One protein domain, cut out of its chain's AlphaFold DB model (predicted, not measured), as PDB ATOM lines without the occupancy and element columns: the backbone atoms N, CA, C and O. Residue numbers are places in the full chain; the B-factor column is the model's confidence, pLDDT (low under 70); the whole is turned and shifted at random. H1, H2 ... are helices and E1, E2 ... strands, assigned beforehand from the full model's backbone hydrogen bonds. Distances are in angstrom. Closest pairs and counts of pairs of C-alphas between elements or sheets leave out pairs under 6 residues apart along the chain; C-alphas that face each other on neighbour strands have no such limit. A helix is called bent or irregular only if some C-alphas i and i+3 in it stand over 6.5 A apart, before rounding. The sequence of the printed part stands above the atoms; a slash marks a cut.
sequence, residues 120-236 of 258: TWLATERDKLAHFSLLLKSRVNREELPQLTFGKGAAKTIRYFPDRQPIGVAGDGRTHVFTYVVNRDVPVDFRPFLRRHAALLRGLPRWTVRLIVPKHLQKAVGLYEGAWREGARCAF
ATOM      1  N   THR A 120     -26.365  -2.951   1.294       94.06
ATOM      2  CA  THR A 120     -25.335  -3.988   1.366       94.06
ATOM      3  C   THR A 120     -25.538  -4.815   2.630       94.06
ATOM      4  O   THR A 120     -25.496  -4.286   3.741       94.06
ATOM      5  N   TRP A 121     -25.745  -6.122   2.485       96.12
ATOM      6  CA  TRP A 121     -26.024  -7.015   3.610       96.12
ATOM      7  C   TRP A 121     -24.774  -7.767   4.077       96.12
ATOM      8  O   TRP A 121     -24.248  -8.642   3.393       96.12
ATOM      9  N   LEU A 122     -24.324  -7.468   5.296       95.75
ATOM     10  CA  LEU A 122     -23.202  -8.137   5.952       95.75
ATOM     11  C   LEU A 122     -23.667  -9.471   6.545       95.75
ATOM     12  O   LEU A 122     -24.385  -9.508   7.553       95.75
ATOM     13  N   ALA A 123     -23.252 -10.572   5.925       94.31
ATOM     14  CA  ALA A 123     -23.655 -11.917   6.320       94.31
ATOM     15  C   ALA A 123     -22.713 -12.522   7.369       94.31
ATOM     16  O   ALA A 123     -23.128 -12.897   8.472       94.31
ATOM     17  N   THR A 124     -21.433 -12.621   7.015       94.69
ATOM     18  CA  THR A 124     -20.458 -13.426   7.752       94.69
ATOM     19  C   THR A 124     -19.822 -12.633   8.891       94.69
ATOM     20  O   THR A 124     -19.844 -11.402   8.909       94.69
ATOM     21  N   GLU A 125     -19.225 -13.338   9.856       93.75
ATOM     22  CA  GLU A 125     -18.401 -12.693  10.887       93.75
ATOM     23  C   GLU A 125     -17.270 -11.881  10.239       93.75
ATOM     24  O   GLU A 125     -17.019 -10.749  10.643       93.75
ATOM     25  N   ARG A 126     -16.659 -12.418   9.174       91.88
ATOM     26  CA  ARG A 126     -15.605 -11.752   8.403       91.88
ATOM     27  C   ARG A 126     -16.096 -10.458   7.757       91.88
ATOM     28  O   ARG A 126     -15.418  -9.447   7.886       91.88
ATOM     29  N   ASP A 127     -17.261 -10.471   7.106       92.88
ATOM     30  CA  ASP A 127     -17.816  -9.283   6.440       92.88
ATOM     31  C   ASP A 127     -18.141  -8.188   7.469       92.88
ATOM     32  O   ASP A 127     -17.812  -7.021   7.268       92.88
ATOM     33  N   LYS A 128     -18.725  -8.570   8.613       94.00
ATOM     34  CA  LYS A 128     -19.038  -7.639   9.708       94.00
ATOM     35  C   LYS A 128     -17.776  -7.072  10.340       94.00
ATOM     36  O   LYS A 128     -17.694  -5.867  10.551       94.00
ATOM     37  N   LEU A 129     -16.783  -7.917  10.610       91.50
ATOM     38  CA  LEU A 129     -15.497  -7.467  11.126       91.50
ATOM     39  C   LEU A 129     -14.803  -6.536  10.142       91.50
ATOM     40  O   LEU A 129     -14.321  -5.505  10.581       91.50
ATOM     41  N   ALA A 130     -14.768  -6.856   8.849       88.94
ATOM     42  CA  ALA A 130     -14.145  -6.002   7.844       88.94
ATOM     43  C   ALA A 130     -14.837  -4.635   7.773       88.94
ATOM     44  O   ALA A 130     -14.170  -3.610   7.896       88.94
ATOM     45  N   HIS A 131     -16.169  -4.619   7.662       89.69
ATOM     46  CA  HIS A 131     -16.959  -3.388   7.606       89.69
ATOM     47  C   HIS A 131     -16.765  -2.529   8.851       89.69
ATOM     48  O   HIS A 131     -16.352  -1.372   8.762       89.69
ATOM     49  N   PHE A 132     -17.008  -3.109  10.029       88.62
ATOM     50  CA  PHE A 132     -16.897  -2.344  11.253       88.62
ATOM     51  C   PHE A 132     -15.449  -1.969  11.527       88.62
ATOM     52  O   PHE A 132     -15.254  -0.808  11.825       88.62
ATOM     53  N   SER A 133     -14.439  -2.834  11.330       81.44
ATOM     54  CA  SER A 133     -12.996  -2.511  11.505       81.44
ATOM     55  C   SER A 133     -12.516  -1.357  10.631       81.44
ATOM     56  O   SER A 133     -11.698  -0.554  11.074       81.44
ATOM     57  N   LEU A 134     -13.031  -1.236   9.408       74.06
ATOM     58  CA  LEU A 134     -12.735  -0.089   8.552       74.06
ATOM     59  C   LEU A 134     -13.394   1.192   9.087       74.06
ATOM     60  O   LEU A 134     -12.737   2.231   9.132       74.06
ATOM     61  N   LEU A 135     -14.635   1.109   9.580       67.75
ATOM     62  CA  LEU A 135     -15.290   2.204  10.314       67.75
ATOM     63  C   LEU A 135     -14.615   2.499  11.678       67.75
ATOM     64  O   LEU A 135     -14.612   3.652  12.122       67.75
ATOM     65  N   LEU A 136     -14.012   1.486  12.323       59.28
ATOM     66  CA  LEU A 136     -13.407   1.518  13.665       59.28
ATOM     67  C   LEU A 136     -12.199   2.452  13.729       59.28
ATOM     68  O   LEU A 136     -11.901   2.938  14.815       59.28
ATOM     69  N   LYS A 137     -11.548   2.782  12.600       60.41
ATOM     70  CA  LYS A 137     -10.411   3.725  12.567       60.41
ATOM     71  C   LYS A 137     -10.733   5.115  13.145       60.41
ATOM     72  O   LYS A 137      -9.820   5.917  13.299       60.41
ATOM     73  N   SER A 138     -11.998   5.410  13.462       58.47
ATOM     74  CA  SER A 138     -12.405   6.699  14.025       58.47
ATOM     75  C   SER A 138     -13.306   6.669  15.272       58.47
ATOM     76  O   SER A 138     -13.463   7.734  15.866       58.47
ATOM     77  N   ARG A 139     -13.953   5.549  15.668       64.31
ATOM     78  CA  ARG A 139     -15.084   5.629  16.639       64.31
ATOM     79  C   ARG A 139     -15.364   4.459  17.587       64.31
ATOM     80  O   ARG A 139     -16.041   4.697  18.580       64.31
ATOM     81  N   VAL A 140     -14.957   3.225  17.287       68.25
ATOM     82  CA  VAL A 140     -15.358   2.042  18.078       68.25
ATOM     83  C   VAL A 140     -14.164   1.095  18.184       68.25
ATOM     84  O   VAL A 140     -13.466   0.873  17.198       68.25
ATOM     85  N   ASN A 141     -13.906   0.541  19.366       77.25
ATOM     86  CA  ASN A 141     -12.808  -0.408  19.576       77.25
ATOM     87  C   ASN A 141     -13.230  -1.845  19.240       77.25
ATOM     88  O   ASN A 141     -14.404  -2.205  19.307       77.25
ATOM     89  N   ARG A 142     -12.270  -2.725  18.928       82.31
ATOM     90  CA  ARG A 142     -12.575  -4.136  18.618       82.31
ATOM     91  C   ARG A 142     -13.265  -4.860  19.783       82.31
ATOM     92  O   ARG A 142     -14.109  -5.717  19.550       82.31
ATOM     93  N   GLU A 143     -12.942  -4.485  21.016       82.75
ATOM     94  CA  GLU A 143     -13.544  -5.023  22.245       82.75
ATOM     95  C   GLU A 143     -15.006  -4.596  22.448       82.75
ATOM     96  O   GLU A 143     -15.754  -5.261  23.164       82.75
ATOM     97  N   GLU A 144     -15.422  -3.513  21.788       84.12
ATOM     98  CA  GLU A 144     -16.789  -2.982  21.809       84.12
ATOM     99  C   GLU A 144     -17.691  -3.658  20.767       84.12
ATOM    100  O   GLU A 144     -18.907  -3.435  20.740       84.12
ATOM    101  N   LEU A 145     -17.114  -4.499  19.901       91.00
ATOM    102  CA  LEU A 145     -17.887  -5.291  18.961       91.00
ATOM    103  C   LEU A 145     -18.679  -6.381  19.694       91.00
ATOM    104  O   LEU A 145     -18.190  -6.963  20.666       91.00
ATOM    105  N   PRO A 146     -19.882  -6.732  19.203       93.31
ATOM    106  CA  PRO A 146     -20.662  -7.820  19.768       93.31
ATOM    107  C   PRO A 146     -19.844  -9.108  19.797       93.31
ATOM    108  O   PRO A 146     -19.441  -9.603  18.745       93.31
ATOM    109  N   GLN A 147     -19.611  -9.672  20.980       93.31
ATOM    110  CA  GLN A 147     -18.769 -10.857  21.121       93.31
ATOM    111  C   GLN A 147     -19.239 -11.807  22.224       93.31
ATOM    112  O   GLN A 147     -19.939 -11.418  23.160       93.31
ATOM    113  N   LEU A 148     -18.847 -13.074  22.100       90.50
ATOM    114  CA  LEU A 148     -18.898 -14.070  23.167       90.50
ATOM    115  C   LEU A 148     -17.524 -14.712  23.322       90.50
ATOM    116  O   LEU A 148     -16.885 -15.089  22.338       90.50
ATOM    117  N   THR A 149     -17.097 -14.854  24.570       89.19
ATOM    118  CA  THR A 149     -15.860 -15.543  24.931       89.19
ATOM    119  C   THR A 149     -16.184 -16.964  25.373       89.19
ATOM    120  O   THR A 149     -17.076 -17.171  26.193       89.19
ATOM    121  N   PHE A 150     -15.435 -17.931  24.855       86.62
ATOM    122  CA  PHE A 150     -15.506 -19.342  25.221       86.62
ATOM    123  C   PHE A 150     -14.156 -19.798  25.785       86.62
ATOM    124  O   PHE A 150     -13.111 -19.345  25.319       86.62
ATOM    125  N   GLY A 151     -14.175 -20.711  26.758       85.50
ATOM    126  CA  GLY A 151     -12.962 -21.221  27.410       85.50
ATOM    127  C   GLY A 151     -12.374 -20.278  28.469       85.50
ATOM    128  O   GLY A 151     -12.936 -19.223  28.771       85.50
ATOM    129  N   LYS A 152     -11.243 -20.680  29.059       79.69
ATOM    130  CA  LYS A 152     -10.477 -19.922  30.066       79.69
ATOM    131  C   LYS A 152      -8.973 -20.027  29.771       79.69
ATOM    132  O   LYS A 152      -8.537 -20.999  29.154       79.69
ATOM    133  N   GLY A 153      -8.190 -19.045  30.222       80.25
ATOM    134  CA  GLY A 153      -6.727 -19.041  30.080       80.25
ATOM    135  C   GLY A 153      -6.265 -19.097  28.618       80.25
ATOM    136  O   GLY A 153      -6.829 -18.418  27.762       80.25
ATOM    137  N   ALA A 154      -5.269 -19.936  28.331       76.62
ATOM    138  CA  ALA A 154      -4.690 -20.097  26.994       76.62
ATOM    139  C   ALA A 154      -5.666 -20.669  25.937       76.62
ATOM    140  O   ALA A 154      -5.442 -20.491  24.746       76.62
ATOM    141  N   ALA A 155      -6.773 -21.303  26.347       80.31
ATOM    142  CA  ALA A 155      -7.791 -21.857  25.442       80.31
ATOM    143  C   ALA A 155      -8.935 -20.867  25.117       80.31
ATOM    144  O   ALA A 155      -9.990 -21.258  24.608       80.31
ATOM    145  N   LYS A 156      -8.770 -19.580  25.453       86.75
ATOM    146  CA  LYS A 156      -9.789 -18.545  25.251       86.75
ATOM    147  C   LYS A 156     -10.026 -18.297  23.757       86.75
ATOM    148  O   LYS A 156      -9.141 -17.843  23.044       86.75
ATOM    149  N   THR A 157     -11.255 -18.525  23.301       88.06
ATOM    150  CA  THR A 157     -11.693 -18.217  21.932       88.06
ATOM    151  C   THR A 157     -12.761 -17.132  21.958       88.06
ATOM    152  O   THR A 157     -13.760 -17.255  22.668       88.06
ATOM    153  N   ILE A 158     -12.581 -16.082  21.161       89.62
ATOM    154  CA  ILE A 158     -13.554 -14.994  21.008       89.62
ATOM    155  C   ILE A 158     -14.305 -15.196  19.695       89.62
ATOM    156  O   ILE A 158     -13.685 -15.385  18.652       89.62
ATOM    157  N   ARG A 159     -15.638 -15.155  19.744       91.38
ATOM    158  CA  ARG A 159     -16.497 -15.140  18.553       91.38
ATOM    159  C   ARG A 159     -17.195 -13.803  18.437       91.38
ATOM    160  O   ARG A 159     -17.936 -13.432  19.352       91.38
ATOM    161  N   TYR A 160     -17.002 -13.129  17.312       93.56
ATOM    162  CA  TYR A 160     -17.663 -11.862  17.030       93.56
ATOM    163  C   TYR A 160     -19.016 -12.093  16.347       93.56
ATOM    164  O   TYR A 160     -19.220 -13.068  15.631       93.56
ATOM    165  N   PHE A 161     -19.971 -11.197  16.585       94.31
ATOM    166  CA  PHE A 161     -21.335 -11.247  16.045       94.31
ATOM    167  C   PHE A 161     -22.005 -12.634  16.160       94.31
ATOM    168  O   PHE A 161     -22.490 -13.185  15.162       94.31
ATOM    169  N   PRO A 162     -22.075 -13.211  17.377       93.12
ATOM    170  CA  PRO A 162     -22.506 -14.593  17.596       93.12
ATOM    171  C   PRO A 162     -23.957 -14.872  17.175       93.12
ATOM    172  O   PRO A 162     -24.305 -16.029  16.944       93.12
ATOM    173  N   ASP A 163     -24.785 -13.832  17.044       91.50
ATOM    174  CA  ASP A 163     -26.193 -13.916  16.639       91.50
ATOM    175  C   ASP A 163     -26.381 -14.291  15.168       91.50
ATOM    176  O   ASP A 163     -27.441 -14.783  14.790       91.50
ATOM    177  N   ARG A 164     -25.354 -14.070  14.329       91.00
ATOM    178  CA  ARG A 164     -25.324 -14.418  12.891       91.00
ATOM    179  C   ARG A 164     -26.432 -13.791  12.032       91.00
ATOM    180  O   ARG A 164     -26.510 -14.098  10.849       91.00
ATOM    181  N   GLN A 165     -27.233 -12.884  12.586       93.12
ATOM    182  CA  GLN A 165     -28.259 -12.143  11.851       93.12
ATOM    183  C   GLN A 165     -27.619 -11.165  10.854       93.12
ATOM    184  O   GLN A 165     -26.570 -10.594  11.179       93.12
ATOM    185  N   PRO A 166     -28.190 -10.960   9.655       96.19
ATOM    186  CA  PRO A 166     -27.679  -9.977   8.705       96.19
ATOM    187  C   PRO A 166     -27.689  -8.556   9.276       96.19
ATOM    188  O   PRO A 166     -28.603  -8.174  10.014       96.19
ATOM    189  N   ILE A 167     -26.687  -7.765   8.900       97.12
ATOM    190  CA  ILE A 167     -26.656  -6.325   9.176       97.12
ATOM    191  C   ILE A 167     -26.651  -5.603   7.834       97.12
ATOM    192  O   ILE A 167     -25.737  -5.803   7.039       97.12
ATOM    193  N   GLY A 168     -27.683  -4.809   7.574       96.75
ATOM    194  CA  GLY A 168     -27.780  -3.987   6.374       96.75
ATOM    195  C   GLY A 168     -26.994  -2.693   6.542       96.75
ATOM    196  O   GLY A 168     -27.011  -2.095   7.618       96.75
ATOM    197  N   VAL A 169     -26.339  -2.252   5.478       95.06
ATOM    198  CA  VAL A 169     -25.624  -0.976   5.389       95.06
ATOM    199  C   VAL A 169     -26.148  -0.240   4.164       95.06
ATOM    200  O   VAL A 169     -26.116  -0.786   3.062       95.06
ATOM    201  N   ALA A 170     -26.670   0.969   4.347       93.00
ATOM    202  CA  ALA A 170     -27.115   1.790   3.225       93.00
ATOM    203  C   ALA A 170     -25.918   2.264   2.379       93.00
ATOM    204  O   ALA A 170     -24.775   2.253   2.842       93.00
ATOM    205  N   GLY A 171     -26.176   2.732   1.153       88.75
ATOM    206  CA  GLY A 171     -25.130   3.222   0.243       88.75
ATOM    207  C   GLY A 171     -24.271   4.372   0.796       88.75
ATOM    208  O   GLY A 171     -23.153   4.572   0.337       88.75
ATOM    209  N   ASP A 172     -24.748   5.089   1.822       86.62
ATOM    210  CA  ASP A 172     -23.987   6.129   2.529       86.62
ATOM    211  C   ASP A 172     -22.876   5.579   3.451       86.62
ATOM    212  O   ASP A 172     -22.084   6.351   3.997       86.62
ATOM    213  N   GLY A 173     -22.843   4.260   3.683       86.25
ATOM    214  CA  GLY A 173     -21.908   3.584   4.587       86.25
ATOM    215  C   GLY A 173     -22.081   3.933   6.072       86.25
ATOM    216  O   GLY A 173     -21.275   3.517   6.905       86.25
ATOM    217  N   ARG A 174     -23.104   4.717   6.429       86.19
ATOM    218  CA  ARG A 174     -23.305   5.307   7.763       86.19
ATOM    219  C   ARG A 174     -24.614   4.866   8.404       86.19
ATOM    220  O   ARG A 174     -24.692   4.821   9.632       86.19
ATOM    221  N   THR A 175     -25.613   4.505   7.608       91.69
ATOM    222  CA  THR A 175     -26.919   4.052   8.087       91.69
ATOM    223  C   THR A 175     -26.977   2.526   8.143       91.69
ATOM    224  O   THR A 175     -26.779   1.849   7.136       91.69
ATOM    225  N   HIS A 176     -27.244   1.982   9.335       94.25
ATOM    226  CA  HIS A 176     -27.183   0.543   9.608       94.25
ATOM    227  C   HIS A 176     -28.545  -0.039  10.016       94.25
ATOM    228  O   HIS A 176     -29.266   0.544  10.820       94.25
ATOM    229  N   VAL A 177     -28.884  -1.235   9.539       96.00
ATOM    230  CA  VAL A 177     -30.084  -1.975   9.958       96.00
ATOM    231  C   VAL A 177     -29.664  -3.296  10.586       96.00
ATOM    232  O   VAL A 177     -29.195  -4.207   9.906       96.00
ATOM    233  N   PHE A 178     -29.852  -3.413  11.895       96.25
ATOM    234  CA  PHE A 178     -29.628  -4.644  12.642       96.25
ATOM    235  C   PHE A 178     -30.914  -5.456  12.646       96.25
ATOM    236  O   PHE A 178     -31.954  -4.968  13.079       96.25
ATOM    237  N   THR A 179     -30.865  -6.694  12.168       96.44
ATOM    238  CA  THR A 179     -32.048  -7.559  12.144       96.44
ATOM    239  C   THR A 179     -32.111  -8.446  13.383       96.44
ATOM    240  O   THR A 179     -31.088  -8.899  13.901       96.44
ATOM    241  N   TYR A 180     -33.326  -8.703  13.864       95.94
ATOM    242  CA  TYR A 180     -33.576  -9.658  14.937       95.94
ATOM    243  C   TYR A 180     -34.854 -10.448  14.650       95.94
ATOM    244  O   TYR A 180     -35.928  -9.869  14.502       95.94
ATOM    245  N   VAL A 181     -34.748 -11.776  14.587       95.44
ATOM    246  CA  VAL A 181     -35.908 -12.659  14.397       95.44
ATOM    247  C   VAL A 181     -36.564 -12.933  15.743       95.44
ATOM    248  O   VAL A 181     -35.944 -13.510  16.636       95.44
ATOM    249  N   VAL A 182     -37.831 -12.547  15.872       94.69
ATOM    250  CA  VAL A 182     -38.656 -12.887  17.031       94.69
ATOM    251  C   VAL A 182     -38.967 -14.378  16.974       94.69
ATOM    252  O   VAL A 182     -39.550 -14.864  16.009       94.69
ATOM    253  N   ASN A 183     -38.529 -15.104  17.997       91.19
ATOM    254  CA  ASN A 183     -38.590 -16.564  18.056       91.19
ATOM    255  C   ASN A 183     -39.225 -17.094  19.355       91.19
ATOM    256  O   ASN A 183     -39.225 -18.303  19.584       91.19
ATOM    257  N   ARG A 184     -39.725 -16.197  20.216       92.81
ATOM    258  CA  ARG A 184     -40.401 -16.495  21.484       92.81
ATOM    259  C   ARG A 184     -41.489 -15.454  21.747       92.81
ATOM    260  O   ARG A 184     -41.402 -14.335  21.251       92.81
ATOM    261  N   ASP A 185     -42.453 -15.804  22.591       93.94
ATOM    262  CA  ASP A 185     -43.497 -14.873  23.044       93.94
ATOM    263  C   ASP A 185     -42.984 -13.829  24.047       93.94
ATOM    264  O   ASP A 185     -43.638 -12.820  24.292       93.94
ATOM    265  N   VAL A 186     -41.796 -14.048  24.618       94.69
ATOM    266  CA  VAL A 186     -41.155 -13.156  25.591       94.69
ATOM    267  C   VAL A 186     -39.718 -12.807  25.172       94.69
ATOM    268  O   VAL A 186     -38.993 -13.672  24.672       94.69
ATOM    269  N   PRO A 187     -39.240 -11.572  25.426       94.31
ATOM    270  CA  PRO A 187     -37.971 -11.051  24.898       94.31
ATOM    271  C   PRO A 187     -36.725 -11.512  25.686       94.31
ATOM    272  O   PRO A 187     -35.785 -10.738  25.886       94.31
ATOM    273  N   VAL A 188     -36.692 -12.767  26.142       92.50
ATOM    274  CA  VAL A 188     -35.613 -13.306  26.996       92.50
ATOM    275  C   VAL A 188     -34.265 -13.283  26.277       92.50
ATOM    276  O   VAL A 188     -33.285 -12.818  26.847       92.50
ATOM    277  N   ASP A 189     -34.228 -13.695  25.006       92.31
ATOM    278  CA  ASP A 189     -32.999 -13.707  24.196       92.31
ATOM    279  C   ASP A 189     -32.718 -12.344  23.532       92.31
ATOM    280  O   ASP A 189     -31.601 -12.069  23.087       92.31
ATOM    281  N   PHE A 190     -33.715 -11.456  23.490       94.12
ATOM    282  CA  PHE A 190     -33.585 -10.127  22.895       94.12
ATOM    283  C   PHE A 190     -32.837  -9.164  23.812       94.12
ATOM    284  O   PHE A 190     -31.970  -8.420  23.359       94.12
ATOM    285  N   ARG A 191     -33.091  -9.212  25.125       92.38
ATOM    286  CA  ARG A 191     -32.388  -8.353  26.093       92.38
ATOM    287  C   ARG A 191     -30.861  -8.574  26.072       92.38
ATOM    288  O   ARG A 191     -30.135  -7.582  25.980       92.38
ATOM    289  N   PRO A 192     -30.331  -9.817  26.091       92.31
ATOM    290  CA  PRO A 192     -28.905 -10.074  25.891       92.31
ATOM    291  C   PRO A 192     -28.385  -9.605  24.532       92.31
ATOM    292  O   PRO A 192     -27.277  -9.077  24.473       92.31
ATOM    293  N   PHE A 193     -29.167  -9.761  23.456       93.56
ATOM    294  CA  PHE A 193     -28.807  -9.235  22.137       93.56
ATOM    295  C   PHE A 193     -28.588  -7.716  22.187       93.56
ATOM    296  O   PHE A 193     -27.533  -7.247  21.760       93.56
ATOM    297  N   LEU A 194     -29.516  -6.963  22.786       92.06
ATOM    298  CA  LEU A 194     -29.401  -5.510  22.939       92.06
ATOM    299  C   LEU A 194     -28.171  -5.104  23.747       92.06
ATOM    300  O   LEU A 194     -27.399  -4.258  23.306       92.06
ATOM    301  N   ARG A 195     -27.948  -5.747  24.900       91.12
ATOM    302  CA  ARG A 195     -26.772  -5.480  25.743       91.12
ATOM    303  C   ARG A 195     -25.470  -5.729  24.986       91.12
ATOM    304  O   ARG A 195     -24.562  -4.908  25.051       91.12
ATOM    305  N   ARG A 196     -25.394  -6.828  24.230       92.38
ATOM    306  CA  ARG A 196     -24.206  -7.198  23.450       92.38
ATOM    307  C   ARG A 196     -23.901  -6.204  22.328       92.38
ATOM    308  O   ARG A 196     -22.738  -6.006  22.003       92.38
ATOM    309  N   HIS A 197     -24.926  -5.585  21.747       92.12
ATOM    310  CA  HIS A 197     -24.769  -4.606  20.669       92.12
ATOM    311  C   HIS A 197     -24.661  -3.160  21.162       92.12
ATOM    312  O   HIS A 197     -24.361  -2.276  20.365       92.12
ATOM    313  N   ALA A 198     -24.865  -2.900  22.456       89.94
ATOM    314  CA  ALA A 198     -24.981  -1.547  22.990       89.94
ATOM    315  C   ALA A 198     -23.757  -0.657  22.736       89.94
ATOM    316  O   ALA A 198     -23.908   0.519  22.414       89.94
ATOM    317  N   ALA A 199     -22.542  -1.193  22.879       88.19
ATOM    318  CA  ALA A 199     -21.322  -0.421  22.648       88.19
ATOM    319  C   ALA A 199     -21.176  -0.030  21.169       88.19
ATOM    320  O   ALA A 199     -21.081   1.157  20.866       88.19
ATOM    321  N   LEU A 200     -21.306  -0.998  20.257       90.00
ATOM    322  CA  LEU A 200     -21.312  -0.739  18.819       90.00
ATOM    323  C   LEU A 200     -22.387   0.284  18.421       90.00
ATOM    324  O   LEU A 200     -22.076   1.273  17.767       90.00
ATOM    325  N   LEU A 201     -23.638   0.084  18.840       90.12
ATOM    326  CA  LEU A 201     -24.748   0.971  18.475       90.12
ATOM    327  C   LEU A 201     -24.523   2.415  18.960       90.12
ATOM    328  O   LEU A 201     -24.836   3.349  18.230       90.12
ATOM    329  N   ARG A 202     -23.912   2.629  20.135       86.94
ATOM    330  CA  ARG A 202     -23.578   3.982  20.623       86.94
ATOM    331  C   ARG A 202     -22.582   4.717  19.725       86.94
ATOM    332  O   ARG A 202     -22.662   5.938  19.624       86.94
ATOM    333  N   GLY A 203     -21.652   3.996  19.101       84.62
ATOM    334  CA  GLY A 203     -20.637   4.584  18.224       84.62
ATOM    335  C   GLY A 203     -21.108   4.839  16.790       84.62
ATOM    336  O   GLY A 203     -20.441   5.559  16.039       84.62
ATOM    337  N   LEU A 204     -22.251   4.272  16.389       87.38
ATOM    338  CA  LEU A 204     -22.772   4.403  15.031       87.38
ATOM    339  C   LEU A 204     -23.585   5.695  14.850       87.38
ATOM    340  O   LEU A 204     -24.379   6.055  15.718       87.38
ATOM    341  N   PRO A 205     -23.445   6.386  13.703       86.50
ATOM    342  CA  PRO A 205     -24.119   7.662  13.476       86.50
ATOM    343  C   PRO A 205     -25.628   7.502  13.257       86.50
ATOM    344  O   PRO A 205     -26.403   8.321  13.744       86.50
ATOM    345  N   ARG A 206     -26.049   6.467  12.519       90.06
ATOM    346  CA  ARG A 206     -27.456   6.141  12.268       90.06
ATOM    347  C   ARG A 206     -27.644   4.637  12.251       90.06
ATOM    348  O   ARG A 206     -26.910   3.918  11.569       90.06
ATOM    349  N   TRP A 207     -28.642   4.162  12.981       93.00
ATOM    350  CA  TRP A 207     -28.967   2.748  13.013       93.00
ATOM    351  C   TRP A 207     -30.436   2.508  13.361       93.00
ATOM    352  O   TRP A 207     -31.125   3.367  13.907       93.00
ATOM    353  N   THR A 208     -30.928   1.317  13.042       93.19
ATOM    354  CA  THR A 208     -32.250   0.832  13.451       93.19
ATOM    355  C   THR A 208     -32.171  -0.656  13.764       93.19
ATOM    356  O   THR A 208     -31.436  -1.391  13.103       93.19
ATOM    357  N   VAL A 209     -32.934  -1.113  14.759       94.12
ATOM    358  CA  VAL A 209     -33.147  -2.543  15.013       94.12
ATOM    359  C   VAL A 209     -34.488  -2.949  14.405       94.12
ATOM    360  O   VAL A 209     -35.536  -2.495  14.852       94.12
ATOM    361  N   ARG A 210     -34.458  -3.793  13.372       94.88
ATOM    362  CA  ARG A 210     -35.644  -4.302  12.675       94.88
ATOM    363  C   ARG A 210     -36.026  -5.671  13.233       94.88
ATOM    364  O   ARG A 210     -35.278  -6.640  13.079       94.88
ATOM    365  N   LEU A 211     -37.208  -5.750  13.842       95.69
ATOM    366  CA  LEU A 211     -37.800  -7.013  14.275       95.69
ATOM    367  C   LEU A 211     -38.432  -7.737  13.081       95.69
ATOM    368  O   LEU A 211     -39.243  -7.169  12.354       95.69
ATOM    369  N   ILE A 212     -38.075  -9.004  12.900       95.81
ATOM    370  CA  ILE A 212     -38.684  -9.913  11.929       95.81
ATOM    371  C   ILE A 212     -39.639 -10.811  12.711       95.81
ATOM    372  O   ILE A 212     -39.197 -11.647  13.500       95.81
ATOM    373  N   VAL A 213     -40.944 -10.609  12.526       94.81
ATOM    374  CA  VAL A 213     -41.973 -11.166  13.416       94.81
ATOM    375  C   VAL A 213     -42.820 -12.209  12.687       94.81
ATOM    376  O   VAL A 213     -43.564 -11.858  11.768       94.81
ATOM    377  N   PRO A 214     -42.741 -13.496  13.069       91.06
ATOM    378  CA  PRO A 214     -43.651 -14.514  12.562       91.06
ATOM    379  C   PRO A 214     -45.101 -14.165  12.892       91.06
ATOM    380  O   PRO A 214     -45.388 -13.670  13.979       91.06
ATOM    381  N   LYS A 215     -46.042 -14.489  11.994       89.31
ATOM    382  CA  LYS A 215     -47.470 -14.163  12.183       89.31
ATOM    383  C   LYS A 215     -48.016 -14.633  13.540       89.31
ATOM    384  O   LYS A 215     -48.765 -13.909  14.183       89.31
ATOM    385  N   HIS A 216     -47.612 -15.819  13.991       88.88
ATOM    386  CA  HIS A 216     -48.061 -16.380  15.267       88.88
ATOM    387  C   HIS A 216     -47.500 -15.648  16.503       88.88
ATOM    388  O   HIS A 216     -48.098 -15.752  17.564       88.88
ATOM    389  N   LEU A 217     -46.423 -14.863  16.361       93.75
ATOM    390  CA  LEU A 217     -45.795 -14.079  17.436       93.75
ATOM    391  C   LEU A 217     -46.116 -12.579  17.346       93.75
ATOM    392  O   LEU A 217     -45.521 -11.775  18.058       93.75
ATOM    393  N   GLN A 218     -47.063 -12.166  16.498       93.25
ATOM    394  CA  GLN A 218     -47.439 -10.750  16.368       93.25
ATOM    395  C   GLN A 218     -47.890 -10.128  17.695       93.25
ATOM    396  O   GLN A 218     -47.583  -8.972  17.970       93.25
ATOM    397  N   LYS A 219     -48.556 -10.907  18.555       94.06
ATOM    398  CA  LYS A 219     -48.988 -10.444  19.881       94.06
ATOM    399  C   LYS A 219     -47.815 -10.132  20.820       94.06
ATOM    400  O   LYS A 219     -47.981  -9.348  21.748       94.06
ATOM    401  N   ALA A 220     -46.632 -10.697  20.570       94.12
ATOM    402  CA  ALA A 220     -45.446 -10.484  21.394       94.12
ATOM    403  C   ALA A 220     -44.734  -9.151  21.104       94.12
ATOM    404  O   ALA A 220     -43.909  -8.720  21.906       94.12
ATOM    405  N   VAL A 221     -45.041  -8.470  19.989       94.06
ATOM    406  CA  VAL A 221     -44.301  -7.275  19.533       94.06
ATOM    407  C   VAL A 221     -44.214  -6.195  20.611       94.06
ATOM    408  O   VAL A 221     -43.120  -5.704  20.886       94.06
ATOM    409  N   GLY A 222     -45.319  -5.905  21.304       94.44
ATOM    410  CA  GLY A 222     -45.337  -4.898  22.369       94.44
ATOM    411  C   GLY A 222     -44.369  -5.203  23.521       94.44
ATOM    412  O   GLY A 222     -43.782  -4.284  24.095       94.44
ATOM    413  N   LEU A 223     -44.123  -6.484  23.826       95.25
ATOM    414  CA  LEU A 223     -43.150  -6.894  24.846       95.25
ATOM    415  C   LEU A 223     -41.709  -6.664  24.380       95.25
ATOM    416  O   LEU A 223     -40.862  -6.246  25.171       95.25
ATOM    417  N   TYR A 224     -41.421  -6.897  23.099       95.38
ATOM    418  CA  TYR A 224     -40.108  -6.614  22.516       95.38
ATOM    419  C   TYR A 224     -39.838  -5.107  22.450       95.38
ATOM    420  O   TYR A 224     -38.749  -4.666  22.816       95.38
ATOM    421  N   GLU A 225     -40.832  -4.304  22.075       92.56
ATOM    422  CA  GLU A 225     -40.747  -2.839  22.112       92.56
ATOM    423  C   GLU A 225     -40.614  -2.296  23.543       92.56
ATOM    424  O   GLU A 225     -39.899  -1.321  23.785       92.56
ATOM    425  N   GLY A 226     -41.274  -2.926  24.518       91.69
ATOM    426  CA  GLY A 226     -41.084  -2.648  25.943       91.69
ATOM    427  C   GLY A 226     -39.645  -2.919  26.389       91.69
ATOM    428  O   GLY A 226     -38.978  -2.022  26.906       91.69
ATOM    429  N   ALA A 227     -39.122  -4.110  26.088       90.88
ATOM    430  CA  ALA A 227     -37.740  -4.482  26.389       90.88
ATOM    431  C   ALA A 227     -36.715  -3.567  25.701       90.88
ATOM    432  O   ALA A 227     -35.681  -3.252  26.295       90.88
ATOM    433  N   TRP A 228     -37.009  -3.109  24.480       88.00
ATOM    434  CA  TRP A 228     -36.226  -2.087  23.795       88.00
ATOM    435  C   TRP A 228     -36.214  -0.776  24.578       88.00
ATOM    436  O   TRP A 228     -35.140  -0.267  24.877       88.00
ATOM    437  N   ARG A 229     -37.382  -0.241  24.957       85.88
ATOM    438  CA  ARG A 229     -37.481   1.024  25.703       85.88
ATOM    439  C   ARG A 229     -36.778   0.959  27.056       85.88
ATOM    440  O   ARG A 229     -36.130   1.926  27.440       85.88
ATOM    441  N   GLU A 230     -36.883  -0.153  27.772       83.00
ATOM    442  CA  GLU A 230     -36.163  -0.368  29.033       83.00
ATOM    443  C   GLU A 230     -34.647  -0.429  28.811       83.00
ATOM    444  O   GLU A 230     -33.886   0.273  29.473       83.00
ATOM    445  N   GLY A 231     -34.201  -1.233  27.840       73.81
ATOM    446  CA  GLY A 231     -32.785  -1.372  27.508       73.81
ATOM    447  C   GLY A 231     -32.168  -0.075  26.985       73.81
ATOM    448  O   GLY A 231     -31.040   0.255  27.344       73.81
ATOM    449  N   ALA A 232     -32.913   0.688  26.184       69.44
ATOM    450  CA  ALA A 232     -32.457   1.933  25.588       69.44
ATOM    451  C   ALA A 232     -32.324   3.070  26.601       69.44
ATOM    452  O   ALA A 232     -31.393   3.858  26.486       69.44
ATOM    453  N   ARG A 233     -33.170   3.119  27.638       61.38
ATOM    454  CA  ARG A 233     -32.973   4.058  28.757       61.38
ATOM    455  C   ARG A 233     -31.641   3.816  29.470       61.38
ATOM    456  O   ARG A 233     -30.964   4.775  29.817       61.38
ATOM    457  N   CYS A 234     -31.243   2.553  29.636       56.41
ATOM    458  CA  CYS A 234     -29.984   2.202  30.296       56.41
ATOM    459  C   CYS A 234     -28.754   2.306  29.376       56.41
ATOM    460  O   CYS A 234     -27.653   2.536  29.862       56.41
ATOM    461  N   ALA A 235     -28.918   2.112  28.062       57.91
ATOM    462  CA  ALA A 235     -27.803   1.996  27.115       57.91
ATOM    463  C   ALA A 235     -27.631   3.192  26.156       57.91
ATOM    464  O   ALA A 235     -26.532   3.389  25.642       57.91
ATOM    465  N   PHE A 236     -28.676   3.991  25.905       62.84
ATOM    466  CA  PHE A 236     -28.711   5.047  24.878       62.84
ATOM    467  C   PHE A 236     -29.477   6.309  25.343       62.84
ATOM    468  O   PHE A 236     -30.488   6.680  24.739       62.84
TER     469      PHE A 236
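AT A GLANCE: This is residues 120 to 236 of the 258 residues of an uncharacterized protein of Armatimonadetes bacterium (UniProt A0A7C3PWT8). A small twisted sheet of four strands has H2 lying over E5 and E6, with H3 packed steeply beside H2, while H1 grazes the sheet near its E1 edge. The hairpin of E2 and E3 reaches away from this body, and its tip, residues 151 to 156, sticks out free. The printed part has 117 residues, with three named helices and six named strands in the order E1 H1 E2 E3 E4 E5 H2 E6 H3; the class is mixed, helices and strands. The larger sheet has the order E1, E4, E5, E6 and is mixed, and E2 and E3 form a separate antiparallel sheet. The whole is compact, with a radius of gyration of the C-alphas of 14.9 A and spans of 42 by 40 by 27 A.

IN THESE COORDINATES: E1, residues 120 to 122, begins at C-alpha 120 (-25.335, -3.988, 1.366). H1, residues 125 to 136, is 15.3 A long. E2, residues 147 to 150, and E3, residues 157 to 160, are a hairpin. E4, residues 167 to 170, and E5, residues 175 to 181, are another hairpin, and E5 is 20.0 A long. H2, residues 190 to 203, is 20.1 A long and begins at C-alpha 190 (-33.585, -10.127, 22.895). E6, residues 206 to 212, is 19.6 A long. H3, residues 215 to 235, is 29.5 A long, has a kink of 41 degrees near residue 222, and ends at C-alpha 235 (-27.803, 1.996, 27.115). H2 and H3 are irregular: C-alphas 196 and 199 are 7.4 A apart, and C-alphas 216 and 219 are 7.6 A apart.

HOW THE PARTS SIT: E1 and E4 are antiparallel, with N 120 and O 169 at 2.8 A. E4 and E5 are antiparallel, with N 168 and O 177 at 2.8 A. E5 and E6 are parallel, with N 178 and O 208 at 2.8 A. E5, H2 and E6 form a strand-helix-strand unit, two parallel neighbour strands with a helix between, and its crossover is right-handed. H2 is on the sheet at a height of 10.4 A, over E5 and E6, and runs along the strands, at 10 degrees to E6 on the local plane. H2 and H3 touch, closest at the C-alphas of Ala 198 and Ala 235, 6.1 A apart, at a steep tilt of 48 degrees, the same way. H3 only grazes the sheet with residues 218 to 228, and H1 only grazes it with residues 127 to 131. H1 and H2 are apart. E2 and E3 are antiparallel, with N 150 and O 157 at 2.8 A. The closest C-alphas of E2 and H2, Gln 147 and Arg 196, are 7.0 A apart. Every O i to N i+4 pair is within hydrogen-bond range in H1, against 8 of 10 in H2 and 12 of 17 in H3.

THE WHOLE: The two C-alphas farthest apart, Ala 154 and Lys 219, are 45.9 A apart. The printed part has no cut, and no link is long. Mean pLDDT of the printed part is 88.0; residues 135 to 140 and 232 to 236 are under 70.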